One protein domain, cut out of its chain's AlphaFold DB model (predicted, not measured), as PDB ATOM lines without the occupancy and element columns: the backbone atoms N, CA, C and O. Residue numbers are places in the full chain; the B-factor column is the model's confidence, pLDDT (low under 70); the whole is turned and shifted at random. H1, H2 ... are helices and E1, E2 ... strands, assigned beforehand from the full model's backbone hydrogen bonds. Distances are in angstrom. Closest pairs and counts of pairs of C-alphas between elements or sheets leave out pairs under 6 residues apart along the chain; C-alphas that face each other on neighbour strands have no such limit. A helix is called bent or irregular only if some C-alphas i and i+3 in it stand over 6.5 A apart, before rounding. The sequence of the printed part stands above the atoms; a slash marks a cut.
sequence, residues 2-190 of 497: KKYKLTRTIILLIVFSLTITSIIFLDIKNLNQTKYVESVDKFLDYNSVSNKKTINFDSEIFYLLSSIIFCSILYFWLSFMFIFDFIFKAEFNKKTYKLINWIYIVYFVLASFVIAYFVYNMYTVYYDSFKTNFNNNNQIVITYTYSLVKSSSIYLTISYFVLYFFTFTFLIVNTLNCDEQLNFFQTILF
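Overview. This is residues 2 to 190 of the 497 residues of an uncharacterized protein of Spiroplasma litorale (UniProt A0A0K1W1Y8). Four long helices, H1, H3, H5 and H6, make an elongated up-and-down bundle, each running against the one before it in the chain. H2 crosses one end of it, where two small strand hairpins, E1 with E2 and E3 with E4, extend the length; at the other end lie short H4 and H7, which folds back from H6. The printed part has 189 residues, with named elements in the order H1, H2, E1, E2, H3, H4, H5, E3, E4, H6, H7; each pair of strands is a separate antiparallel sheet, and the class is mostly helix. The whole is loose, with a radius of gyration of the C-alphas of 21.2 A, and a rod spanning 73 by 29 by 22 A.

Along the chain. H1, residues 2 to 30, begins at C-alpha 2 (178.322, 165.331, 137.265) and is 41.2 A long. H2, residues 33 to 43, is followed by E1, residues 44 to 47, and E2, residues 52 to 55. H3, residues 60 to 88, is 42.2 A long; H4 is residues 90 to 93. H5, residues 95 to 128, is 49.6 A long and only just irregular: C-alphas 96 and 99 are 6.9 A apart. E3 is residues 130 to 134 and E4 residues 140 to 144. H6, residues 146 to 175, is 43.6 A long. H7, residues 178 to 188, ends at C-alpha 188 (176.864, 183.074, 153.618).

Arrangement. In the bundle, H1 touches H3 with residues 11 to 18 alone, the closest C-alphas being those of Leu 18 and Ile 68, 7.1 A apart. H1 touches H6 at a shallow tilt of 24 degrees, opposite ways, closest at Phe 16 and Thr 167, 6.1 A between C-alphas. H5 touches H3, C-alphas of Ser 79 and Phe 108 at 6.4 A, and with residues 111 to 125 alone H6, C-alphas of Val 125 and Val 149 at 6.4 A. H3 and H6 are apart. H2 touches H3 about perpendicular, at 80 degrees, C-alphas of Phe 43 and Ile 61 at 6.4 A. H4 is close to H3 but not clearly touching, C-alphas of Phe 86 and Phe 92 at 6.0 A. H6 and H7, a helical hairpin, only just touch, with 3 pairs of C-alphas within 8 A, closest at Val 173 and Gln 181, 6.0 A. In the hairpin of E1 and E2, N 45 and O 54 are 2.8 A apart; in that of E3 and E4, N 141 and O 133 are 2.8 A apart. Every O i to N i+4 pair is within hydrogen-bond range in H1, H2, H3, H6 and H7, and 28 of 30 in H5; H4 is too short for such a pair.

Size, cuts and confidence. The two farthest C-alphas, of Lys 94 and Asn 137, are 73.7 A apart. The printed part has no cut, and each link between named elements is tight. Mean pLDDT of the printed part is 73.5; 68 residues are under 70, among them 27 to 43 and 124 to 150.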
ATOM      1  N   LYS A   2     178.998 166.419 136.514       68.25
ATOM      2  CA  LYS A   2     178.322 165.331 137.265       68.25
ATOM      3  C   LYS A   2     179.299 164.440 138.052       68.25
ATOM      4  O   LYS A   2     179.090 164.236 139.239       68.25
ATOM      5  N   LYS A   3     180.410 164.026 137.421       68.56
ATOM      6  CA  LYS A   3     181.484 163.249 138.070       68.56
ATOM      7  C   LYS A   3     182.069 163.950 139.307       68.56
ATOM      8  O   LYS A   3     182.225 163.323 140.333       68.56
ATOM      9  N   TYR A   4     182.292 165.264 139.254       72.94
ATOM     10  CA  TYR A   4     182.879 166.023 140.365       72.94
ATOM     11  C   TYR A   4     181.883 166.331 141.491       72.94
ATOM     12  O   TYR A   4     182.233 166.335 142.667       72.94
ATOM     13  N   LYS A   5     180.612 166.575 141.149       76.56
ATOM     14  CA  LYS A   5     179.527 166.643 142.138       76.56
ATOM     15  C   LYS A   5     179.404 165.311 142.880       76.56
ATOM     16  O   LYS A   5     179.322 165.338 144.100       76.56
ATOM     17  N   LEU A   6     179.508 164.192 142.159       80.25
ATOM     18  CA  LEU A   6     179.557 162.851 142.736       80.25
ATOM     19  C   LEU A   6     180.785 162.659 143.643       80.25
ATOM     20  O   LEU A   6     180.612 162.247 144.782       80.25
ATOM     21  N   THR A   7     181.992 163.028 143.200       78.69
ATOM     22  CA  THR A   7     183.208 162.949 144.032       78.69
ATOM     23  C   THR A   7     183.075 163.765 145.317       78.69
ATOM     24  O   THR A   7     183.351 163.244 146.392       78.69
ATOM     25  N   ARG A   8     182.580 165.011 145.242       83.50
ATOM     26  CA  ARG A   8     182.298 165.832 146.433       83.50
ATOM     27  C   ARG A   8     181.302 165.159 147.366       83.50
ATOM     28  O   ARG A   8     181.530 165.154 148.565       83.50
ATOM     29  N   THR A   9     180.228 164.578 146.829       86.44
ATOM     30  CA  THR A   9     179.250 163.839 147.638       86.44
ATOM     31  C   THR A   9     179.905 162.667 148.355       86.44
ATOM     32  O   THR A   9     179.684 162.509 149.546       86.44
ATOM     33  N   ILE A  10     180.734 161.878 147.666       84.25
ATOM     34  CA  ILE A  10     181.436 160.738 148.272       84.25
ATOM     35  C   ILE A  10     182.346 161.216 149.410       84.25
ATOM     36  O   ILE A  10     182.264 160.685 150.513       84.25
ATOM     37  N   ILE A  11     183.155 162.253 149.177       84.25
ATOM     38  CA  ILE A  11     184.055 162.808 150.199       84.25
ATOM     39  C   ILE A  11     183.255 163.358 151.392       84.25
ATOM     40  O   ILE A  11     183.578 163.054 152.535       84.25
ATOM     41  N   LEU A  12     182.174 164.107 151.148       88.50
ATOM     42  CA  LEU A  12     181.298 164.619 152.208       88.50
ATOM     43  C   LEU A  12     180.634 163.496 153.010       88.50
ATOM     44  O   LEU A  12     180.516 163.624 154.222       88.50
ATOM     45  N   LEU A  13     180.217 162.403 152.365       87.62
ATOM     46  CA  LEU A  13     179.643 161.242 153.050       87.62
ATOM     47  C   LEU A  13     180.672 160.539 153.942       87.62
ATOM     48  O   LEU A  13     180.311 160.114 155.033       87.62
ATOM     49  N   ILE A  14     181.939 160.465 153.518       84.44
ATOM     50  CA  ILE A  14     183.037 159.936 154.343       84.44
ATOM     51  C   ILE A  14     183.276 160.832 155.566       84.44
ATOM     52  O   ILE A  14     183.395 160.331 156.680       84.44
ATOM     53  N   VAL A  15     183.305 162.159 155.391       85.44
ATOM     54  CA  VAL A  15     183.421 163.093 156.528       85.44
ATOM     55  C   VAL A  15     182.227 162.943 157.461       85.44
ATOM     56  O   VAL A  15     182.392 162.908 158.676       85.44
ATOM     57  N   PHE A  16     181.024 162.823 156.905       87.56
ATOM     58  CA  PHE A  16     179.797 162.703 157.680       87.56
ATOM     59  C   PHE A  16     179.779 161.422 158.513       87.56
ATOM     60  O   PHE A  16     179.474 161.481 159.703       87.56
ATOM     61  N   SER A  17     180.166 160.285 157.924       84.25
ATOM     62  CA  SER A  17     180.238 159.010 158.640       84.25
ATOM     63  C   SER A  17     181.285 159.045 159.748       84.25
ATOM     64  O   SER A  17     180.953 158.681 160.871       84.25
ATOM     65  N   LEU A  18     182.489 159.562 159.468       83.25
ATOM     66  CA  LEU A  18     183.551 159.767 160.461       83.25
ATOM     67  C   LEU A  18     183.109 160.682 161.605       83.25
ATOM     68  O   LEU A  18     183.409 160.433 162.768       83.25
ATOM     69  N   THR A  19     182.380 161.746 161.281       84.75
ATOM     70  CA  THR A  19     181.900 162.699 162.282       84.75
ATOM     71  C   THR A  19     180.863 162.046 163.191       84.75
ATOM     72  O   THR A  19     180.955 162.174 164.408       84.75
ATOM     73  N   ILE A  20     179.910 161.301 162.622       83.06
ATOM     74  CA  ILE A  20     178.890 160.579 163.393       83.06
ATOM     75  C   ILE A  20     179.529 159.507 164.277       83.06
ATOM     76  O   ILE A  20     179.202 159.437 165.459       83.06
ATOM     77  N   THR A  21     180.454 158.696 163.753       78.88
ATOM     78  CA  THR A  21     181.119 157.660 164.559       78.88
ATOM     79  C   THR A  21     181.952 158.259 165.684       78.88
ATOM     80  O   THR A  21     181.896 157.744 166.798       78.88
ATOM     81  N   SER A  22     182.651 159.373 165.455       78.75
ATOM     82  CA  SER A  22     183.350 160.106 166.518       78.75
ATOM     83  C   SER A  22     182.398 160.684 167.571       78.75
ATOM     84  O   SER A  22     182.706 160.592 168.756       78.75
ATOM     85  N   ILE A  23     181.240 161.239 167.182       77.94
ATOM     86  CA  ILE A  23     180.226 161.735 168.135       77.94
ATOM     87  C   ILE A  23     179.673 160.585 168.977       77.94
ATOM     88  O   ILE A  23     179.645 160.690 170.198       77.94
ATOM     89  N   ILE A  24     179.283 159.475 168.342       74.06
ATOM     90  CA  ILE A  24     178.781 158.279 169.033       74.06
ATOM     91  C   ILE A  24     179.847 157.728 169.986       74.06
ATOM     92  O   ILE A  24     179.542 157.375 171.121       74.06
ATOM     93  N   PHE A  25     181.109 157.682 169.554       71.50
ATOM     94  CA  PHE A  25     182.214 157.232 170.393       71.50
ATOM     95  C   PHE A  25     182.426 158.137 171.611       71.50
ATOM     96  O   PHE A  25     182.585 157.632 172.723       71.50
ATOM     97  N   LEU A  26     182.392 159.459 171.416       71.25
ATOM     98  CA  LEU A  26     182.452 160.422 172.512       71.25
ATOM     99  C   LEU A  26     181.273 160.210 173.469       71.25
ATOM    100  O   LEU A  26     181.503 160.090 174.662       71.25
ATOM    101  N   ASP A  27     180.043 160.071 172.980       66.81
ATOM    102  CA  ASP A  27     178.843 159.933 173.817       66.81
ATOM    103  C   ASP A  27     178.816 158.618 174.627       66.81
ATOM    104  O   ASP A  27     178.588 158.618 175.839       66.81
ATOM    105  N   ILE A  28     179.172 157.487 173.998       61.50
ATOM    106  CA  ILE A  28     179.237 156.165 174.652       61.50
ATOM    107  C   ILE A  28     180.313 156.119 175.753       61.50
ATOM    108  O   ILE A  28     180.185 155.342 176.706       61.50
ATOM    109  N   LYS A  29     181.375 156.933 175.646       59.00
ATOM    110  CA  LYS A  29     182.549 156.867 176.533       59.00
ATOM    111  C   LYS A  29     182.740 158.073 177.467       59.00
ATOM    112  O   LYS A  29     183.467 157.920 178.445       59.00
ATOM    113  N   ASN A  30     182.091 159.224 177.247       57.41
ATOM    114  CA  ASN A  30     182.344 160.456 178.022       57.41
ATOM    115  C   ASN A  30     181.360 160.802 179.145       57.41
ATOM    116  O   ASN A  30     181.605 161.779 179.852       57.41
ATOM    117  N   LEU A  31     180.282 160.052 179.370       51.25
ATOM    118  CA  LEU A  31     179.289 160.463 180.377       51.25
ATOM    119  C   LEU A  31     179.318 159.682 181.692       51.25
ATOM    120  O   LEU A  31     178.627 160.069 182.630       51.25
ATOM    121  N   ASN A  32     180.143 158.639 181.823       58.03
ATOM    122  CA  ASN A  32     180.239 157.895 183.077       58.03
ATOM    123  C   ASN A  32     181.700 157.625 183.458       58.03
ATOM    124  O   ASN A  32     182.404 156.907 182.748       58.03
ATOM    125  N   GLN A  33     182.150 158.205 184.575       59.41
ATOM    126  CA  GLN A  33     183.530 158.107 185.070       59.41
ATOM    127  C   GLN A  33     183.985 156.647 185.209       59.41
ATOM    128  O   GLN A  33     185.104 156.319 184.827       59.41
ATOM    129  N   THR A  34     183.104 155.757 185.673       60.50
ATOM    130  CA  THR A  34     183.365 154.313 185.778       60.50
ATOM    131  C   THR A  34     183.580 153.659 184.418       60.50
ATOM    132  O   THR A  34     184.578 152.974 184.225       60.50
ATOM    133  N   LYS A  35     182.723 153.942 183.428       64.06
ATOM    134  CA  LYS A  35     182.867 153.383 182.072       64.06
ATOM    135  C   LYS A  35     184.121 153.886 181.354       64.06
ATOM    136  O   LYS A  35     184.683 153.153 180.542       64.06
ATOM    137  N   TYR A  36     184.545 155.124 181.617       65.81
ATOM    138  CA  TYR A  36     185.791 155.670 181.075       65.81
ATOM    139  C   TYR A  36     187.005 154.942 181.663       65.81
ATOM    140  O   TYR A  36     187.854 154.482 180.905       65.81
ATOM    141  N   VAL A  37     187.056 154.772 182.990       64.62
ATOM    142  CA  VAL A  37     188.144 154.051 183.677       64.62
ATOM    143  C   VAL A  37     188.229 152.598 183.199       64.62
ATOM    144  O   VAL A  37     189.281 152.195 182.715       64.62
ATOM    145  N   GLU A  38     187.107 151.871 183.166       68.38
ATOM    146  CA  GLU A  38     187.038 150.499 182.624       68.38
ATOM    147  C   GLU A  38     187.519 150.399 181.168       68.38
ATOM    148  O   GLU A  38     188.043 149.376 180.732       68.38
ATOM    149  N   SER A  39     187.304 151.454 180.383       66.69
ATOM    150  CA  SER A  39     187.723 151.510 178.985       66.69
ATOM    151  C   SER A  39     189.228 151.738 178.856       66.69
ATOM    152  O   SER A  39     189.852 151.138 177.983       66.69
ATOM    153  N   VAL A  40     189.828 152.564 179.715       65.88
ATOM    154  CA  VAL A  40     191.281 152.773 179.681       65.88
ATOM    155  C   VAL A  40     192.032 151.563 180.216       65.88
ATOM    156  O   VAL A  40     193.028 151.178 179.611       65.88
ATOM    157  N   ASP A  41     191.514 150.910 181.255       63.78
ATOM    158  CA  ASP A  41     192.100 149.679 181.799       63.78
ATOM    159  C   ASP A  41     192.088 148.533 180.774       63.78
ATOM    160  O   ASP A  41     192.980 147.694 180.762       63.78
ATOM    161  N   LYS A  42     191.111 148.517 179.857       68.12
ATOM    162  CA  LYS A  42     191.106 147.594 178.711       68.12
ATOM    163  C   LYS A  42     192.082 147.993 177.604       68.12
ATOM    164  O   LYS A  42     192.470 147.136 176.822       68.12
ATOM    165  N   PHE A  43     192.420 149.275 177.479       68.25
ATOM    166  CA  PHE A  43     193.267 149.807 176.407       68.25
ATOM    167  C   PHE A  43     194.757 149.840 176.776       68.25
ATOM    168  O   PHE A  43     195.604 149.805 175.883       68.25
ATOM    169  N   LEU A  44     195.093 149.920 178.063       70.12
ATOM    170  CA  LEU A  44     196.466 149.982 178.553       70.12
ATOM    171  C   LEU A  44     196.778 148.770 179.428       70.12
ATOM    172  O   LEU A  44     196.169 148.587 180.475       70.12
ATOM    173  N   ASP A  45     197.805 148.017 179.051       68.69
ATOM    174  CA  ASP A  45     198.408 147.031 179.937       68.69
ATOM    175  C   ASP A  45     199.431 147.731 180.830       68.69
ATOM    176  O   ASP A  45     200.332 148.446 180.364       68.69
ATOM    177  N   TYR A  46     199.295 147.532 182.137       65.75
ATOM    178  CA  TYR A  46     200.219 148.090 183.108       65.75
ATOM    179  C   TYR A  46     201.225 147.038 183.560       65.75
ATOM    180  O   TYR A  46     200.882 146.088 184.267       65.75
ATOM    181  N   ASN A  47     202.491 147.213 183.183       61.66
ATOM    182  CA  ASN A  47     203.548 146.327 183.645       61.66
ATOM    183  C   ASN A  47     204.083 146.821 184.996       61.66
ATOM    184  O   ASN A  47     204.907 147.738 185.063       61.66
ATOM    185  N   SER A  48     203.629 146.173 186.069       56.56
ATOM    186  CA  SER A  48     204.005 146.476 187.454       56.56
ATOM    187  C   SER A  48     205.504 146.324 187.747       56.56
ATOM    188  O   SER A  48     206.000 146.956 188.673       56.56
ATOM    189  N   VAL A  49     206.238 145.538 186.950       56.50
ATOM    190  CA  VAL A  49     207.679 145.284 187.134       56.50
ATOM    191  C   VAL A  49     208.534 146.359 186.465       56.50
ATOM    192  O   VAL A  49     209.558 146.764 187.008       56.50
ATOM    193  N   SER A  50     208.129 146.841 185.287       59.97
ATOM    194  CA  SER A  50     208.894 147.848 184.530       59.97
ATOM    195  C   SER A  50     208.388 149.280 184.703       59.97
ATOM    196  O   SER A  50     209.025 150.207 184.201       59.97
ATOM    197  N   ASN A  51     207.267 149.467 185.408       61.16
ATOM    198  CA  ASN A  51     206.620 150.761 185.628       61.16
ATOM    199  C   ASN A  51     206.286 151.491 184.307       61.16
ATOM    200  O   ASN A  51     206.293 152.720 184.223       61.16
ATOM    201  N   LYS A  52     206.032 150.716 183.245       62.47
ATOM    202  CA  LYS A  52     205.729 151.202 181.895       62.47
ATOM    203  C   LYS A  52     204.286 150.874 181.528       62.47
ATOM    204  O   LYS A  52     203.788 149.788 181.818       62.47
ATOM    205  N   LYS A  53     203.650 151.827 180.849       69.31
ATOM    206  CA  LYS A  53     202.342 151.661 180.209       69.31
ATOM    207  C   LYS A  53     202.558 151.140 178.790       69.31
ATOM    208  O   LYS A  53     203.298 151.766 178.028       69.31
ATOM    209  N   THR A  54     201.921 150.033 178.435       70.56
ATOM    210  CA  THR A  54     201.908 149.495 177.066       70.56
ATOM    211  C   THR A  54     200.485 149.492 176.521       70.56
ATOM    212  O   THR A  54     199.531 149.394 177.282       70.56
ATOM    213  N   ILE A  55     200.327 149.655 175.208       72.06
ATOM    214  CA  ILE A  55     199.008 149.641 174.562       72.06
ATOM    215  C   ILE A  55     198.562 148.185 174.400       72.06
ATOM    216  O   ILE A  55     199.318 147.379 173.859       72.06
ATOM    217  N   ASN A  56     197.340 147.872 174.827       77.50
ATOM    218  CA  ASN A  56     196.690 146.596 174.562       77.50
ATOM    219  C   ASN A  56     196.102 146.607 173.141       77.50
ATOM    220  O   ASN A  56     195.065 147.230 172.867       77.50
ATOM    221  N   PHE A  57     196.792 145.915 172.236       77.56
ATOM    222  CA  PHE A  57     196.448 145.824 170.816       77.56
ATOM    223  C   PHE A  57     195.188 144.993 170.528       77.56
ATOM    224  O   PHE A  57     194.588 145.174 169.470       77.56
ATOM    225  N   ASP A  58     194.747 144.150 171.465       77.19
ATOM    226  CA  ASP A  58     193.558 143.297 171.312       77.19
ATOM    227  C   ASP A  58     192.275 143.975 171.828       77.19
ATOM    228  O   ASP A  58     191.181 143.408 171.790       77.19
ATOM    229  N   SER A  59     192.381 145.214 172.314       74.94
ATOM    230  CA  SER A  59     191.243 145.952 172.858       74.94
ATOM    231  C   SER A  59     190.312 146.500 171.764       74.94
ATOM    232  O   SER A  59     190.743 147.055 170.752       74.94
ATOM    233  N   GLU A  60     188.994 146.447 171.996       72.62
ATOM    234  CA  GLU A  60     187.979 147.028 171.091       72.62
ATOM    235  C   GLU A  60     188.231 148.518 170.796       72.62
ATOM    236  O   GLU A  60     187.965 149.017 169.700       72.62
ATOM    237  N   ILE A  61     188.778 149.236 171.779       70.38
ATOM    238  CA  ILE A  61     189.110 150.660 171.683       70.38
ATOM    239  C   ILE A  61     190.296 150.874 170.745       70.38
ATOM    240  O   ILE A  61     190.270 151.819 169.955       70.38
ATOM    241  N   PHE A  62     191.295 149.986 170.773       74.44
ATOM    242  CA  PHE A  62     192.405 150.021 169.828       74.44
ATOM    243  C   PHE A  62     191.927 149.804 168.388       74.44
ATOM    244  O   PHE A  62     192.306 150.576 167.503       74.44
ATOM    245  N   TYR A  63     191.044 148.832 168.142       74.25
ATOM    246  CA  TYR A  63     190.488 148.600 166.801       74.25
ATOM    247  C   TYR A  63     189.662 149.782 166.292       74.25
ATOM    248  O   TYR A  63     189.772 150.165 165.123       74.25
ATOM    249  N   LEU A  64     188.860 150.396 167.160       71.50
ATOM    250  CA  LEU A  64     188.032 151.537 166.786       71.50
ATOM    251  C   LEU A  64     188.874 152.800 166.538       71.50
ATOM    252  O   LEU A  64     188.662 153.480 165.533       71.50
ATOM    253  N   LEU A  65     189.884 153.077 167.373       71.69
ATOM    254  CA  LEU A  65     190.851 154.157 167.134       71.69
ATOM    255  C   LEU A  65     191.644 153.925 165.843       71.69
ATOM    256  O   LEU A  65     191.766 154.841 165.030       71.69
ATOM    257  N   SER A  66     192.120 152.701 165.609       75.88
ATOM    258  CA  SER A  66     192.845 152.335 164.386       75.88
ATOM    259  C   SER A  66     191.978 152.491 163.137       75.88
ATOM    260  O   SER A  66     192.455 152.980 162.114       75.88
ATOM    261  N   SER A  67     190.687 152.159 163.228       72.88
ATOM    262  CA  SER A  67     189.723 152.357 162.139       72.88
ATOM    263  C   SER A  67     189.510 153.841 161.837       72.88
ATOM    264  O   SER A  67     189.547 154.242 160.674       72.88
ATOM    265  N   ILE A  68     189.363 154.678 162.870       74.62
ATOM    266  CA  ILE A  68     189.270 156.137 162.711       74.62
ATOM    267  C   ILE A  68     190.547 156.676 162.058       74.62
ATOM    268  O   ILE A  68     190.450 157.454 161.110       74.62
ATOM    269  N   ILE A  69     191.732 156.240 162.494       75.81
ATOM    270  CA  ILE A  69     193.022 156.652 161.918       75.81
ATOM    271  C   ILE A  69     193.115 156.252 160.444       75.81
ATOM    272  O   ILE A  69     193.402 157.096 159.595       75.81
ATOM    273  N   PHE A  70     192.826 154.994 160.115       75.81
ATOM    274  CA  PHE A  70     192.893 154.493 158.745       75.81
ATOM    275  C   PHE A  70     191.922 155.235 157.816       75.81
ATOM    276  O   PHE A  70     192.313 155.708 156.748       75.81
ATOM    277  N   CYS A  71     190.672 155.427 158.245       72.50
ATOM    278  CA  CYS A  71     189.690 156.202 157.492       72.50
ATOM    279  C   CYS A  71     190.083 157.684 157.361       72.50
ATOM    280  O   CYS A  71     189.848 158.281 156.310       72.50
ATOM    281  N   SER A  72     190.728 158.266 158.376       74.56
ATOM    282  CA  SER A  72     191.248 159.641 158.335       74.56
ATOM    283  C   SER A  72     192.382 159.789 157.323       74.56
ATOM    284  O   SER A  72     192.415 160.767 156.575       74.56
ATOM    285  N   ILE A  73     193.278 158.800 157.243       75.25
ATOM    286  CA  ILE A  73     194.338 158.746 156.230       75.25
ATOM    287  C   ILE A  73     193.704 158.675 154.840       75.25
ATOM    288  O   ILE A  73     193.989 159.527 154.001       75.25
ATOM    289  N   LEU A  74     192.791 157.731 154.592       72.81
ATOM    290  CA  LEU A  74     192.108 157.616 153.296       72.81
ATOM    291  C   LEU A  74     191.394 158.913 152.890       72.81
ATOM    292  O   LEU A  74     191.481 159.339 151.736       72.81
ATOM    293  N   TYR A  75     190.733 159.571 153.841       79.25
ATOM    294  CA  TYR A  75     190.104 160.869 153.630       79.25
ATOM    295  C   TYR A  75     191.118 161.963 153.254       79.25
ATOM    296  O   TYR A  75     190.873 162.740 152.324       79.25
ATOM    297  N   PHE A  76     192.273 162.003 153.922       77.44
ATOM    298  CA  PHE A  76     193.347 162.945 153.614       77.44
ATOM    299  C   PHE A  76     193.888 162.737 152.193       77.44
ATOM    300  O   PHE A  76     193.991 163.694 151.424       77.44
ATOM    301  N   TRP A  77     194.148 161.484 151.805       72.88
ATOM    302  CA  TRP A  77     194.597 161.126 150.456       72.88
ATOM    303  C   TRP A  77     193.576 161.517 149.378       72.88
ATOM    304  O   TRP A  77     193.945 162.115 148.366       72.88
ATOM    305  N   LEU A  78     192.286 161.249 149.603       72.31
ATOM    306  CA  LEU A  78     191.211 161.636 148.679       72.31
ATOM    307  C   LEU A  78     191.073 163.157 148.551       72.31
ATOM    308  O   LEU A  78     190.911 163.672 147.443       72.31
ATOM    309  N   SER A  79     191.176 163.879 149.666       71.44
ATOM    310  CA  SER A  79     191.145 165.345 149.682       71.44
ATOM    311  C   SER A  79     192.343 165.935 148.937       71.44
ATOM    312  O   SER A  79     192.185 166.879 148.162       71.44
ATOM    313  N   PHE A  80     193.529 165.344 149.096       76.62
ATOM    314  CA  PHE A  80     194.731 165.754 148.377       76.62
ATOM    315  C   PHE A  80     194.620 165.500 146.868       76.62
ATOM    316  O   PHE A  80     194.884 166.404 146.074       76.62
ATOM    317  N   MET A  81     194.145 164.319 146.454       71.88
ATOM    318  CA  MET A  81     193.885 164.030 145.037       71.88
ATOM    319  C   MET A  81     192.872 165.002 144.429       71.88
ATOM    320  O   MET A  81     193.053 165.469 143.307       71.88
ATOM    321  N   PHE A  82     191.834 165.360 145.184       71.12
ATOM    322  CA  PHE A  82     190.828 166.328 144.764       71.12
ATOM    323  C   PHE A  82     191.397 167.748 144.584       71.12
ATOM    324  O   PHE A  82     191.024 168.443 143.635       71.12
ATOM    325  N   ILE A  83     192.320 168.172 145.456       72.81
ATOM    326  CA  ILE A  83     193.052 169.444 145.331       72.81
ATOM    327  C   ILE A  83     193.967 169.422 144.105       72.81
ATOM    328  O   ILE A  83     193.972 170.378 143.328       72.81
ATOM    329  N   PHE A  84     194.707 168.332 143.900       70.56
ATOM    330  CA  PHE A  84     195.606 168.176 142.757       70.56
ATOM    331  C   PHE A  84     194.829 168.246 141.433       70.56
ATOM    332  O   PHE A  84     195.162 169.031 140.544       70.56
ATOM    333  N   ASP A  85     193.711 167.526 141.339       66.19
ATOM    334  CA  ASP A  85     192.823 167.580 140.176       66.19
ATOM    335  C   ASP A  85     192.268 168.989 139.915       66.19
ATOM    336  O   ASP A  85     192.102 169.383 138.761       66.19
ATOM    337  N   PHE A  86     192.006 169.768 140.967       67.81
ATOM    338  CA  PHE A  86     191.529 171.144 140.848       67.81
ATOM    339  C   PHE A  86     192.612 172.126 140.372       67.81
ATOM    340  O   PHE A  86     192.302 173.038 139.604       67.81
ATOM    341  N   ILE A  87     193.862 171.954 140.811       67.19
ATOM    342  CA  ILE A  87     194.984 172.839 140.456       67.19
ATOM    343  C   ILE A  87     195.446 172.598 139.013       67.19
ATOM    344  O   ILE A  87     195.700 173.560 138.287       67.19
ATOM    345  N   PHE A  88     195.537 171.336 138.582       62.16
ATOM    346  CA  PHE A  88     196.234 170.981 137.340       62.16
ATOM    347  C   PHE A  88     195.327 170.792 136.110       62.16
ATOM    348  O   PHE A  88     195.824 170.835 134.984       62.16
ATOM    349  N   LYS A  89     194.001 170.633 136.256       61.81
ATOM    350  CA  LYS A  89     193.093 170.454 135.100       61.81
ATOM    351  C   LYS A  89     192.472 171.774 134.622       61.81
ATOM    352  O   LYS A  89     191.689 172.413 135.321       61.81
ATOM    353  N   ALA A  90     192.733 172.128 133.360       50.53
ATOM    354  CA  ALA A  90     192.276 173.366 132.714       50.53
ATOM    355  C   ALA A  90     190.745 173.578 132.719       50.53
ATOM    356  O   ALA A  90     190.282 174.717 132.797       50.53
ATOM    357  N   GLU A  91     189.942 172.504 132.707       54.28
ATOM    358  CA  GLU A  91     188.471 172.581 132.770       54.28
ATOM    359  C   GLU A  91     187.946 173.256 134.057       54.28
ATOM    360  O   GLU A  91     186.838 173.800 134.067       54.28
ATOM    361  N   PHE A  92     188.749 173.276 135.127       51.62
ATOM    362  CA  PHE A  92     188.397 173.841 136.434       51.62
ATOM    363  C   PHE A  92     188.719 175.334 136.578       51.62
ATOM    364  O   PHE A  92     188.249 175.978 137.518       51.62
ATOM    365  N   ASN A  93     189.431 175.922 135.610       49.66
ATOM    366  CA  ASN A  93     189.732 177.356 135.579       49.66
ATOM    367  C   ASN A  93     188.585 178.224 135.033       49.66
ATOM    368  O   ASN A  93     188.710 179.453 134.979       49.66
ATOM    369  N   LYS A  94     187.430 177.636 134.683       57.16
ATOM    370  CA  LYS A  94     186.221 178.420 134.401       57.16
ATOM    371  C   LYS A  94     185.822 179.209 135.658       57.16
ATOM    372  O   LYS A  94     185.435 178.635 136.677       57.16
ATOM    373  N   LYS A  95     185.912 180.547 135.572       56.72
ATOM    374  CA  LYS A  95     185.741 181.510 136.688       56.72
ATOM    375  C   LYS A  95     184.490 181.274 137.541       56.72
ATOM    376  O   LYS A  95     184.493 181.592 138.724       56.72
ATOM    377  N   THR A  96     183.437 180.730 136.945       56.56
ATOM    378  CA  THR A  96     182.128 180.488 137.556       56.56
ATOM    379  C   THR A  96     182.096 179.327 138.545       56.56
ATOM    380  O   THR A  96     181.357 179.399 139.521       56.56
ATOM    381  N   TYR A  97     182.920 178.299 138.350       65.56
ATOM    382  CA  TYR A  97     182.947 177.103 139.208       65.56
ATOM    383  C   TYR A  97     184.110 177.112 140.203       65.56
ATOM    384  O   TYR A  97     184.100 176.368 141.183       65.56
ATOM    385  N   LYS A  98     185.083 178.002 139.980       72.69
ATOM    386  CA  LYS A  98     186.272 178.172 140.816       72.69
ATOM    387  C   LYS A  98     185.911 178.441 142.283       72.69
ATOM    388  O   LYS A  98     186.460 177.781 143.153       72.69
ATOM    389  N   LEU A  99     184.965 179.349 142.555       78.38
ATOM    390  CA  LEU A  99     184.579 179.716 143.927       78.38
ATOM    391  C   LEU A  99     183.985 178.535 144.705       78.38
ATOM    392  O   LEU A  99     184.418 178.257 145.816       78.38
ATOM    393  N   ILE A 100     183.017 177.829 144.109       81.75
ATOM    394  CA  ILE A 100     182.341 176.695 144.752       81.75
ATOM    395  C   ILE A 100     183.376 175.636 145.139       81.75
ATOM    396  O   ILE A 100     183.416 175.187 146.278       81.75
ATOM    397  N   ASN A 101     184.245 175.269 144.203       78.62
ATOM    398  CA  ASN A 101     185.252 174.240 144.431       78.62
ATOM    399  C   ASN A 101     186.295 174.669 145.473       78.62
ATOM    400  O   ASN A 101     186.666 173.852 146.308       78.62
ATOM    401  N   TRP A 102     186.699 175.945 145.484       80.44
ATOM    402  CA  TRP A 102     187.565 176.499 146.531       80.44
ATOM    403  C   TRP A 102     186.962 176.357 147.925       80.44
ATOM    404  O   TRP A 102     187.667 175.963 148.846       80.44
ATOM    405  N   ILE A 103     185.667 176.636 148.080       85.88
ATOM    406  CA  ILE A 103     184.989 176.512 149.376       85.88
ATOM    407  C   ILE A 103     185.002 175.059 149.854       85.88
ATOM    408  O   ILE A 103     185.341 174.806 151.006       85.88
ATOM    409  N   TYR A 104     184.706 174.100 148.969       85.50
ATOM    410  CA  TYR A 104     184.796 172.677 149.312       85.50
ATOM    411  C   TYR A 104     186.226 172.247 149.648       85.50
ATOM    412  O   TYR A 104     186.413 171.489 150.590       85.50
ATOM    413  N   ILE A 105     187.236 172.748 148.933       82.75
ATOM    414  CA  ILE A 105     188.646 172.464 149.235       82.75
ATOM    415  C   ILE A 105     189.024 172.979 150.622       82.75
ATOM    416  O   ILE A 105     189.551 172.218 151.429       82.75
ATOM    417  N   VAL A 106     188.738 174.251 150.911       85.12
ATOM    418  CA  VAL A 106     189.026 174.856 152.219       85.12
ATOM    419  C   VAL A 106     188.321 174.072 153.319       85.12
ATOM    420  O   VAL A 106     188.936 173.735 154.325       85.12
ATOM    421  N   TYR A 107     187.058 173.716 153.095       89.25
ATOM    422  CA  TYR A 107     186.299 172.886 154.016       89.25
ATOM    423  C   TYR A 107     186.944 171.519 154.252       89.25
ATOM    424  O   TYR A 107     187.112 171.125 155.402       89.25
ATOM    425  N   PHE A 108     187.353 170.816 153.193       85.88
ATOM    426  CA  PHE A 108     187.968 169.501 153.341       85.88
ATOM    427  C   PHE A 108     189.295 169.568 154.102       85.88
ATOM    428  O   PHE A 108     189.546 168.727 154.964       85.88
ATOM    429  N   VAL A 109     190.105 170.598 153.854       82.69
ATOM    430  CA  VAL A 109     191.347 170.846 154.599       82.69
ATOM    431  C   VAL A 109     191.061 171.115 156.077       82.69
ATOM    432  O   VAL A 109     191.683 170.495 156.938       82.69
ATOM    433  N   LEU A 110     190.101 171.988 156.390       85.56
ATOM    434  CA  LEU A 110     189.722 172.284 157.775       85.56
ATOM    435  C   LEU A 110     189.177 171.042 158.493       85.56
ATOM    436  O   LEU A 110     189.590 170.758 159.615       85.56
ATOM    437  N   ALA A 111     188.317 170.265 157.835       86.62
ATOM    438  CA  ALA A 111     187.803 169.009 158.372       86.62
ATOM    439  C   ALA A 111     188.936 168.004 158.652       86.62
ATOM    440  O   ALA A 111     188.936 167.375 159.707       86.62
ATOM    441  N   SER A 112     189.946 167.911 157.776       81.06
ATOM    442  CA  SER A 112     191.136 167.077 158.013       81.06
ATOM    443  C   SER A 112     191.889 167.496 159.273       81.06
ATOM    444  O   SER A 112     192.271 166.635 160.063       81.06
ATOM    445  N   PHE A 113     192.082 168.800 159.488       83.00
ATOM    446  CA  PHE A 113     192.746 169.298 160.695       83.00
ATOM    447  C   PHE A 113     191.950 168.987 161.963       83.00
ATOM    448  O   PHE A 113     192.542 168.560 162.949       83.00
ATOM    449  N   VAL A 114     190.623 169.143 161.936       84.88
ATOM    450  CA  VAL A 114     189.755 168.814 163.082       84.88
ATOM    451  C   VAL A 114     189.824 167.321 163.412       84.88
ATOM    452  O   VAL A 114     189.973 166.958 164.580       84.88
ATOM    453  N   ILE A 115     189.787 166.457 162.396       80.81
ATOM    454  CA  ILE A 115     189.877 165.001 162.571       80.81
ATOM    455  C   ILE A 115     191.268 164.582 163.078       80.81
ATOM    456  O   ILE A 115     191.375 163.770 163.995       80.81
ATOM    457  N   ALA A 116     192.347 165.151 162.539       77.62
ATOM    458  CA  ALA A 116     193.701 164.872 163.021       77.62
ATOM    459  C   ALA A 116     193.897 165.346 164.471       77.62
ATOM    460  O   ALA A 116     194.471 164.631 165.294       77.62
ATOM    461  N   TYR A 117     193.365 166.526 164.802       81.38
ATOM    462  CA  TYR A 117     193.388 167.066 166.157       81.38
ATOM    463  C   TYR A 117     192.629 166.173 167.144       81.38
ATOM    464  O   TYR A 117     193.091 165.983 168.262       81.38
ATOM    465  N   PHE A 118     191.512 165.567 166.735       76.81
ATOM    466  CA  PHE A 118     190.796 164.580 167.546       76.81
ATOM    467  C   PHE A 118     191.640 163.359 167.872       76.81
ATOM    468  O   PHE A 118     191.732 162.985 169.036       76.81
ATOM    469  N   VAL A 119     192.272 162.755 166.862       73.75
ATOM    470  CA  VAL A 119     193.134 161.582 167.062       73.75
ATOM    471  C   VAL A 119     194.254 161.917 168.047       73.75
ATOM    472  O   VAL A 119     194.486 161.162 168.991       73.75
ATOM    473  N   TYR A 120     194.894 163.076 167.869       78.56
ATOM    474  CA  TYR A 120     195.931 163.568 168.771       78.56
ATOM    475  C   TYR A 120     195.406 163.781 170.198       78.56
ATOM    476  O   TYR A 120     195.949 163.209 171.137       78.56
ATOM    477  N   ASN A 121     194.317 164.537 170.373       74.94
ATOM    478  CA  ASN A 121     193.763 164.823 171.699       74.94
ATOM    479  C   ASN A 121     193.285 163.563 172.413       74.94
ATOM    480  O   ASN A 121     193.485 163.446 173.616       74.94
ATOM    481  N   MET A 122     192.655 162.624 171.704       72.19
ATOM    482  CA  MET A 122     192.238 161.362 172.309       72.19
ATOM    483  C   MET A 122     193.459 160.580 172.789       72.19
ATOM    484  O   MET A 122     193.472 160.155 173.940       72.19
ATOM    485  N   TYR A 123     194.508 160.460 171.971       71.00
ATOM    486  CA  TYR A 123     195.759 159.818 172.380       71.00
ATOM    487  C   TYR A 123     196.362 160.470 173.635       71.00
ATOM    488  O   TYR A 123     196.641 159.778 174.614       71.00
ATOM    489  N   THR A 124     196.491 161.799 173.648       69.88
ATOM    490  CA  THR A 124     197.036 162.554 174.785       69.88
ATOM    491  C   THR A 124     196.175 162.398 176.036       69.88
ATOM    492  O   THR A 124     196.692 162.096 177.105       69.88
ATOM    493  N   VAL A 125     194.849 162.521 175.920       68.50
ATOM    494  CA  VAL A 125     193.927 162.367 177.053       68.50
ATOM    495  C   VAL A 125     193.975 160.942 177.610       68.50
ATOM    496  O   VAL A 125     194.036 160.785 178.826       68.50
ATOM    497  N   TYR A 126     194.017 159.899 176.777       66.00
ATOM    498  CA  TYR A 126     194.161 158.516 177.254       66.00
ATOM    499  C   TYR A 126     195.514 158.268 177.938       66.00
ATOM    500  O   TYR A 126     195.561 157.589 178.962       66.00
ATOM    501  N   TYR A 127     196.600 158.848 177.429       64.62
ATOM    502  CA  TYR A 127     197.941 158.664 177.986       64.62
ATOM    503  C   TYR A 127     198.160 159.446 179.301       64.62
ATOM    504  O   TYR A 127     198.684 158.891 180.277       64.62
ATOM    505  N   ASP A 128     197.688 160.698 179.350       65.38
ATOM    506  CA  ASP A 128     197.920 161.663 180.437       65.38
ATOM    507  C   ASP A 128     196.836 161.654 181.526       65.38
ATOM    508  O   ASP A 128     197.056 162.175 182.623       65.38
ATOM    509  N   SER A 129     195.664 161.055 181.271       61.94
ATOM    510  CA  SER A 129     194.571 160.973 182.262       61.94
ATOM    511  C   SER A 129     194.953 160.201 183.526       61.94
ATOM    512  O   SER A 129     194.318 160.399 184.566       61.94
ATOM    513  N   PHE A 130     196.019 159.401 183.463       61.00
ATOM    514  CA  PHE A 130     196.542 158.614 184.570       61.00
ATOM    515  C   PHE A 130     197.934 159.100 184.979       61.00
ATOM    516  O   PHE A 130     198.925 158.814 184.301       61.00
ATOM    517  N   LYS A 131     198.026 159.793 186.117       60.28
ATOM    518  CA  LYS A 131     199.310 160.144 186.737       60.28
ATOM    519  C   LYS A 131     199.749 159.031 187.681       60.28
ATOM    520  O   LYS A 131     198.991 158.629 188.565       60.28
ATOM    521  N   THR A 132     200.972 158.549 187.498       56.91
ATOM    522  CA  THR A 132     201.635 157.630 188.428       56.91
ATOM    523  C   THR A 132     202.274 158.444 189.544       56.91
ATOM    524  O   THR A 132     203.275 159.122 189.313       56.91
ATOM    525  N   ASN A 133     201.703 158.376 190.741       58.28
ATOM    526  CA  ASN A 133     202.316 158.909 191.953       58.28
ATOM    527  C   ASN A 133     202.796 157.742 192.817       58.28
ATOM    528  O   ASN A 133     202.183 156.679 192.815       58.28
ATOM    529  N   PHE A 134     203.865 157.928 193.583       54.72
ATOM    530  CA  PHE A 134     204.232 156.980 194.634       54.72
ATOM    531  C   PHE A 134     203.554 157.408 195.937       54.72
ATOM    532  O   PHE A 134     203.629 158.574 196.320       54.72
ATOM    533  N   ASN A 135     202.859 156.484 196.603       53.72
ATOM    534  CA  ASN A 135     202.379 156.698 197.968       53.72
ATOM    535  C   ASN A 135     203.558 156.636 198.952       53.72
ATOM    536  O   ASN A 135     204.606 156.078 198.631       53.72
ATOM    537  N   ASN A 136     203.353 157.104 200.182       54.53
ATOM    538  CA  ASN A 136     204.321 157.091 201.285       54.53
ATOM    539  C   ASN A 136     204.912 155.694 201.593       54.53
ATOM    540  O   ASN A 136     205.942 155.603 202.249       54.53
ATOM    541  N   ASN A 137     204.300 154.619 201.080       66.12
ATOM    542  CA  ASN A 137     204.774 153.234 201.183       66.12
ATOM    543  C   ASN A 137     205.520 152.731 199.921       66.12
ATOM    544  O   ASN A 137     205.613 151.523 199.719       66.12
ATOM    545  N   ASN A 138     205.982 153.615 199.026       55.06
ATOM    546  CA  ASN A 138     206.575 153.283 197.713       55.06
ATOM    547  C   ASN A 138     205.674 152.448 196.779       55.06
ATOM    548  O   ASN A 138     206.135 151.891 195.784       55.06
ATOM    549  N   GLN A 139     204.375 152.388 197.061       52.22
ATOM    550  CA  GLN A 139     203.393 151.761 196.181       52.22
ATOM    551  C   GLN A 139     202.954 152.749 195.104       52.22
ATOM    552  O   GLN A 139     202.684 153.916 195.394       52.22
ATOM    553  N   ILE A 140     202.864 152.273 193.866       52.84
ATOM    554  CA  ILE A 140     202.359 153.065 192.747       52.84
ATOM    555  C   ILE A 140     200.856 153.286 192.953       52.84
ATOM    556  O   ILE A 140     200.076 152.337 192.987       52.84
ATOM    557  N   VAL A 141     200.451 154.548 193.054       54.91
ATOM    558  CA  VAL A 141     199.057 154.989 193.055       54.91
ATOM    559  C   VAL A 141     198.775 155.692 191.739       54.91
ATOM    560  O   VAL A 141     199.364 156.723 191.401       54.91
ATOM    561  N   ILE A 142     197.846 155.117 190.990       57.97
ATOM    562  CA  ILE A 142     197.366 155.661 189.730       57.97
ATOM    563  C   ILE A 142     196.240 156.654 190.049       57.97
ATOM    564  O   ILE A 142     195.196 156.274 190.573       57.97
ATOM    565  N   THR A 143     196.455 157.939 189.760       58.91
ATOM    566  CA  THR A 143     195.457 159.000 189.983       58.91
ATOM    567  C   THR A 143     194.830 159.458 188.672       58.91
ATOM    568  O   THR A 143     195.527 159.782 187.709       58.91
ATOM    569  N   TYR A 144     193.496 159.488 188.651       62.25
ATOM    570  CA  TYR A 144     192.690 159.895 187.503       62.25
ATOM    571  C   TYR A 144     192.419 161.406 187.512       62.25
ATOM    572  O   TYR A 144     191.819 161.937 188.450       62.25
ATOM    573  N   THR A 145     192.819 162.108 186.452       66.56
ATOM    574  CA  THR A 145     192.615 163.564 186.337       66.56
ATOM    575  C   THR A 145     191.284 163.883 185.642       66.56
ATOM    576  O   THR A 145     191.247 164.212 184.455       66.56
ATOM    577  N   TYR A 146     190.172 163.811 186.384       65.50
ATOM    578  CA  TYR A 146     188.806 164.009 185.858       65.50
ATOM    579  C   TYR A 146     188.592 165.347 185.131       65.50
ATOM    580  O   TYR A 146     187.894 165.399 184.118       65.50
ATOM    581  N   SER A 147     189.197 166.435 185.617       67.50
ATOM    582  CA  SER A 147     189.028 167.772 185.032       67.50
ATOM    583  C   SER A 147     189.529 167.855 183.587       67.50
ATOM    584  O   SER A 147     188.852 168.458 182.758       67.50
ATOM    585  N   LEU A 148     190.655 167.201 183.281       69.12
ATOM    586  CA  LEU A 148     191.278 167.179 181.954       69.12
ATOM    587  C   LEU A 148     190.448 166.363 180.955       69.12
ATOM    588  O   LEU A 148     190.224 166.793 179.826       69.12
ATOM    589  N   VAL A 149     189.920 165.216 181.392       67.94
ATOM    590  CA  VAL A 149     189.030 164.382 180.569       67.94
ATOM    591  C   VAL A 149     187.719 165.114 180.282       67.94
ATOM    592  O   VAL A 149     187.272 165.161 179.135       67.94
ATOM    593  N   LYS A 150     187.134 165.760 181.296       69.69
ATOM    594  CA  LYS A 150     185.885 166.520 181.157       69.69
ATOM    595  C   LYS A 150     186.033 167.719 180.215       69.69
ATOM    596  O   LYS A 150     185.172 167.915 179.361       69.69
ATOM    597  N   SER A 151     187.103 168.510 180.333       72.44
ATOM    598  CA  SER A 151     187.325 169.669 179.455       72.44
ATOM    599  C   SER A 151     187.562 169.260 178.002       72.44
ATOM    600  O   SER A 151     186.963 169.842 177.096       72.44
ATOM    601  N   SER A 152     188.383 168.231 177.774       74.06
ATOM    602  CA  SER A 152     188.674 167.731 176.426       74.06
ATOM    603  C   SER A 152     187.443 167.098 175.780       74.06
ATOM    604  O   SER A 152     187.163 167.360 174.615       74.06
ATOM    605  N   SER A 153     186.651 166.347 176.547       72.81
ATOM    606  CA  SER A 153     185.365 165.792 176.112       72.81
ATOM    607  C   SER A 153     184.402 166.865 175.600       72.81
ATOM    608  O   SER A 153     183.887 166.755 174.484       72.81
ATOM    609  N   ILE A 154     184.196 167.938 176.376       76.25
ATOM    610  CA  ILE A 154     183.303 169.043 175.999       76.25
ATOM    611  C   ILE A 154     183.804 169.720 174.718       76.25
ATOM    612  O   ILE A 154     183.026 169.928 173.786       76.25
ATOM    613  N   TYR A 155     185.104 170.017 174.638       79.62
ATOM    614  CA  TYR A 155     185.699 170.667 173.467       79.62
ATOM    615  C   TYR A 155     185.569 169.818 172.194       79.62
ATOM    616  O   TYR A 155     185.180 170.324 171.136       79.62
ATOM    617  N   LEU A 156     185.865 168.519 172.289       79.25
ATOM    618  CA  LEU A 156     185.743 167.588 171.167       79.25
ATOM    619  C   LEU A 156     184.281 167.433 170.737       79.25
ATOM    620  O   LEU A 156     183.995 167.483 169.543       79.25
ATOM    621  N   THR A 157     183.352 167.342 171.689       78.81
ATOM    622  CA  THR A 157     181.911 167.247 171.403       78.81
ATOM    623  C   THR A 157     181.416 168.470 170.632       78.81
ATOM    624  O   THR A 157     180.772 168.323 169.594       78.81
ATOM    625  N   ILE A 158     181.771 169.681 171.076       82.94
ATOM    626  CA  ILE A 158     181.407 170.925 170.381       82.94
ATOM    627  C   ILE A 158     182.020 170.956 168.975       82.94
ATOM    628  O   ILE A 158     181.322 171.244 168.003       82.94
ATOM    629  N   SER A 159     183.304 170.617 168.847       84.00
ATOM    630  CA  SER A 159     184.019 170.641 167.563       84.00
ATOM    631  C   SER A 159     183.386 169.702 166.530       84.00
ATOM    632  O   SER A 159     183.194 170.080 165.374       84.00
ATOM    633  N   TYR A 160     183.001 168.494 166.949       84.62
ATOM    634  CA  TYR A 160     182.362 167.513 166.072       84.62
ATOM    635  C   TYR A 160     180.902 167.831 165.778       84.62
ATOM    636  O   TYR A 160     180.444 167.582 164.665       84.62
ATOM    637  N   PHE A 161     180.175 168.432 166.720       85.50
ATOM    638  CA  PHE A 161     178.824 168.919 166.460       85.50
ATOM    639  C   PHE A 161     178.821 170.030 165.396       85.50
ATOM    640  O   PHE A 161     178.005 170.021 164.473       85.50
ATOM    641  N   VAL A 162     179.788 170.950 165.470       89.00
ATOM    642  CA  VAL A 162     179.994 171.987 164.451       89.00
ATOM    643  C   VAL A 162     180.356 171.358 163.102       89.00
ATOM    644  O   VAL A 162     179.743 171.692 162.085       89.00
ATOM    645  N   LEU A 163     181.293 170.403 163.084       89.19
ATOM    646  CA  LEU A 163     181.669 169.681 161.866       89.19
ATOM    647  C   LEU A 163     180.473 168.934 161.251       89.19
ATOM    648  O   LEU A 163     180.278 168.979 160.035       89.19
ATOM    649  N   TYR A 164     179.631 168.309 162.077       89.94
ATOM    650  CA  TYR A 164     178.412 167.619 161.655       89.94
ATOM    651  C   TYR A 164     177.453 168.580 160.955       89.94
ATOM    652  O   TYR A 164     177.029 168.321 159.826       89.94
ATOM    653  N   PHE A 165     177.165 169.720 161.588       91.69
ATOM    654  CA  PHE A 165     176.247 170.720 161.049       91.69
ATOM    655  C   PHE A 165     176.720 171.266 159.695       91.69
ATOM    656  O   PHE A 165     175.939 171.336 158.737       91.69
ATOM    657  N   PHE A 166     178.008 171.601 159.577       90.94
ATOM    658  CA  PHE A 166     178.578 172.073 158.314       90.94
ATOM    659  C   PHE A 166     178.599 170.979 157.242       90.94
ATOM    660  O   PHE A 166     178.194 171.251 156.110       90.94
ATOM    661  N   THR A 167     178.980 169.741 157.585       91.50
ATOM    662  CA  THR A 167     178.983 168.615 156.632       91.50
ATOM    663  C   THR A 167     177.585 168.359 156.080       91.50
ATOM    664  O   THR A 167     177.407 168.224 154.868       91.50
ATOM    665  N   PHE A 168     176.581 168.329 156.959       92.94
ATOM    666  CA  PHE A 168     175.186 168.108 156.590       92.94
ATOM    667  C   PHE A 168     174.658 169.217 155.674       92.94
ATOM    668  O   PHE A 168     174.086 168.948 154.616       92.94
ATOM    669  N   THR A 169     174.928 170.473 156.029       92.44
ATOM    670  CA  THR A 169     174.563 171.631 155.205       92.44
ATOM    671  C   THR A 169     175.218 171.548 153.825       92.44
ATOM    672  O   THR A 169     174.562 171.752 152.803       92.44
ATOM    673  N   PHE A 170     176.502 171.193 153.766       92.38
ATOM    674  CA  PHE A 170     177.245 171.077 152.512       92.38
ATOM    675  C   PHE A 170     176.753 169.906 151.653       92.38
ATOM    676  O   PHE A 170     176.713 170.038 150.430       92.38
ATOM    677  N   LEU A 171     176.304 168.799 152.253       91.38
ATOM    678  CA  LEU A 171     175.636 167.705 151.538       91.38
ATOM    679  C   LEU A 171     174.356 168.186 150.849       91.38
ATOM    680  O   LEU A 171     174.212 167.970 149.643       91.38
ATOM    681  N   ILE A 172     173.473 168.884 151.573       91.69
ATOM    682  CA  ILE A 172     172.231 169.444 151.013       91.69
ATOM    683  C   ILE A 172     172.561 170.398 149.866       91.69
ATOM    684  O   ILE A 172     172.057 170.234 148.754       91.69
ATOM    685  N   VAL A 173     173.461 171.352 150.096       91.69
ATOM    686  CA  VAL A 173     173.849 172.349 149.090       91.69
ATOM    687  C   VAL A 173     174.453 171.676 147.860       91.69
ATOM    688  O   VAL A 173     174.133 172.054 146.733       91.69
ATOM    689  N   ASN A 174     175.263 170.629 148.027       89.56
ATOM    690  CA  ASN A 174     175.848 169.915 146.897       89.56
ATOM    691  C   ASN A 174     174.778 169.266 145.995       89.56
ATOM    692  O   ASN A 174     175.043 169.104 144.802       89.56
ATOM    693  N   THR A 175     173.569 168.958 146.495       87.94
ATOM    694  CA  THR A 175     172.450 168.438 145.677       87.94
ATOM    695  C   THR A 175     171.814 169.478 144.752       87.94
ATOM    696  O   THR A 175     171.330 169.099 143.683       87.94
ATOM    697  N   LEU A 176     171.925 170.772 145.067       86.19
ATOM    698  CA  LEU A 176     171.346 171.876 144.291       86.19
ATOM    699  C   LEU A 176     172.033 172.084 142.933       86.19
ATOM    700  O   LEU A 176     173.105 171.515 142.658       86.19
ATOM    701  N   ASN A 177     171.437 172.913 142.075       82.88
ATOM    702  CA  ASN A 177     172.061 173.337 140.821       82.88
ATOM    703  C   ASN A 177     173.214 174.323 141.080       82.88
ATOM    704  O   ASN A 177     173.274 174.979 142.115       82.88
ATOM    705  N   CYS A 178     174.163 174.448 140.147       76.19
ATOM    706  CA  CYS A 178     175.382 175.232 140.395       76.19
ATOM    707  C   CYS A 178     175.139 176.722 140.659       76.19
ATOM    708  O   CYS A 178     175.861 177.303 141.464       76.19
ATOM    709  N   ASP A 179     174.143 177.339 140.022       76.62
ATOM    710  CA  ASP A 179     173.817 178.744 140.289       76.62
ATOM    711  C   ASP A 179     173.201 178.934 141.685       76.62
ATOM    712  O   ASP A 179     173.515 179.904 142.368       76.62
ATOM    713  N   GLU A 180     172.404 177.972 142.154       81.50
ATOM    714  CA  GLU A 180     171.846 177.966 143.512       81.50
ATOM    715  C   GLU A 180     172.943 177.749 144.562       81.50
ATOM    716  O   GLU A 180     172.977 178.458 145.565       81.50
ATOM    717  N   GLN A 181     173.894 176.843 144.297       85.44
ATOM    718  CA  GLN A 181     175.088 176.656 145.135       85.44
ATOM    719  C   GLN A 181     175.903 177.948 145.238       85.44
ATOM    720  O   GLN A 181     176.300 178.348 146.330       85.44
ATOM    721  N   LEU A 182     176.154 178.610 144.103       81.81
ATOM    722  CA  LEU A 182     176.911 179.860 144.061       81.81
ATOM    723  C   LEU A 182     176.218 180.952 144.883       81.81
ATOM    724  O   LEU A 182     176.880 181.608 145.683       81.81
ATOM    725  N   ASN A 183     174.907 181.125 144.698       80.50
ATOM    726  CA  ASN A 183     174.124 182.112 145.436       80.50
ATOM    727  C   ASN A 183     174.159 181.830 146.940       80.50
ATOM    728  O   ASN A 183     174.456 182.736 147.710       80.50
ATOM    729  N   PHE A 184     173.949 180.575 147.349       87.88
ATOM    730  CA  PHE A 184     174.028 180.164 148.752       87.88
ATOM    731  C   PHE A 184     175.374 180.545 149.384       87.88
ATOM    732  O   PHE A 184     175.419 181.211 150.419       87.88
ATOM    733  N   PHE A 185     176.483 180.183 148.733       86.56
ATOM    734  CA  PHE A 185     177.816 180.486 149.249       86.56
ATOM    735  C   PHE A 185     178.138 181.982 149.248       86.56
ATOM    736  O   PHE A 185     178.782 182.463 150.174       86.56
ATOM    737  N   GLN A 186     177.684 182.735 148.244       82.00
ATOM    738  CA  GLN A 186     177.845 184.190 148.217       82.00
ATOM    739  C   GLN A 186     177.084 184.866 149.359       82.00
ATOM    740  O   GLN A 186     177.636 185.753 150.006       82.00
ATOM    741  N   THR A 187     175.859 184.414 149.642       82.88
ATOM    742  CA  THR A 187     175.052 184.918 150.756       82.88
ATOM    743  C   THR A 187     175.720 184.648 152.101       82.88
ATOM    744  O   THR A 187     175.852 185.577 152.892       82.88
ATOM    745  N   ILE A 188     176.198 183.422 152.348       83.19
ATOM    746  CA  ILE A 188     176.864 183.074 153.618       83.19
ATOM    747  C   ILE A 188     178.189 183.817 153.796       83.19
ATOM    748  O   ILE A 188     178.511 184.244 154.900       83.19
ATOM    749  N   LEU A 189     178.957 184.000 152.722       81.31
ATOM    750  CA  LEU A 189     180.235 184.710 152.778       81.31
ATOM    751  C   LEU A 189     180.081 186.239 152.732       81.31
ATOM    752  O   LEU A 189     181.087 186.940 152.630       81.31
ATOM    753  N   PHE A 190     178.849 186.766 152.761       77.06
ATOM    754  CA  PHE A 190     178.541 188.194 152.587       77.06
ATOM    755  C   PHE A 190     179.189 188.816 151.337       77.06
ATOM    756  O   PHE A 190     179.397 190.029 151.244       77.06
TER     757      PHE A 190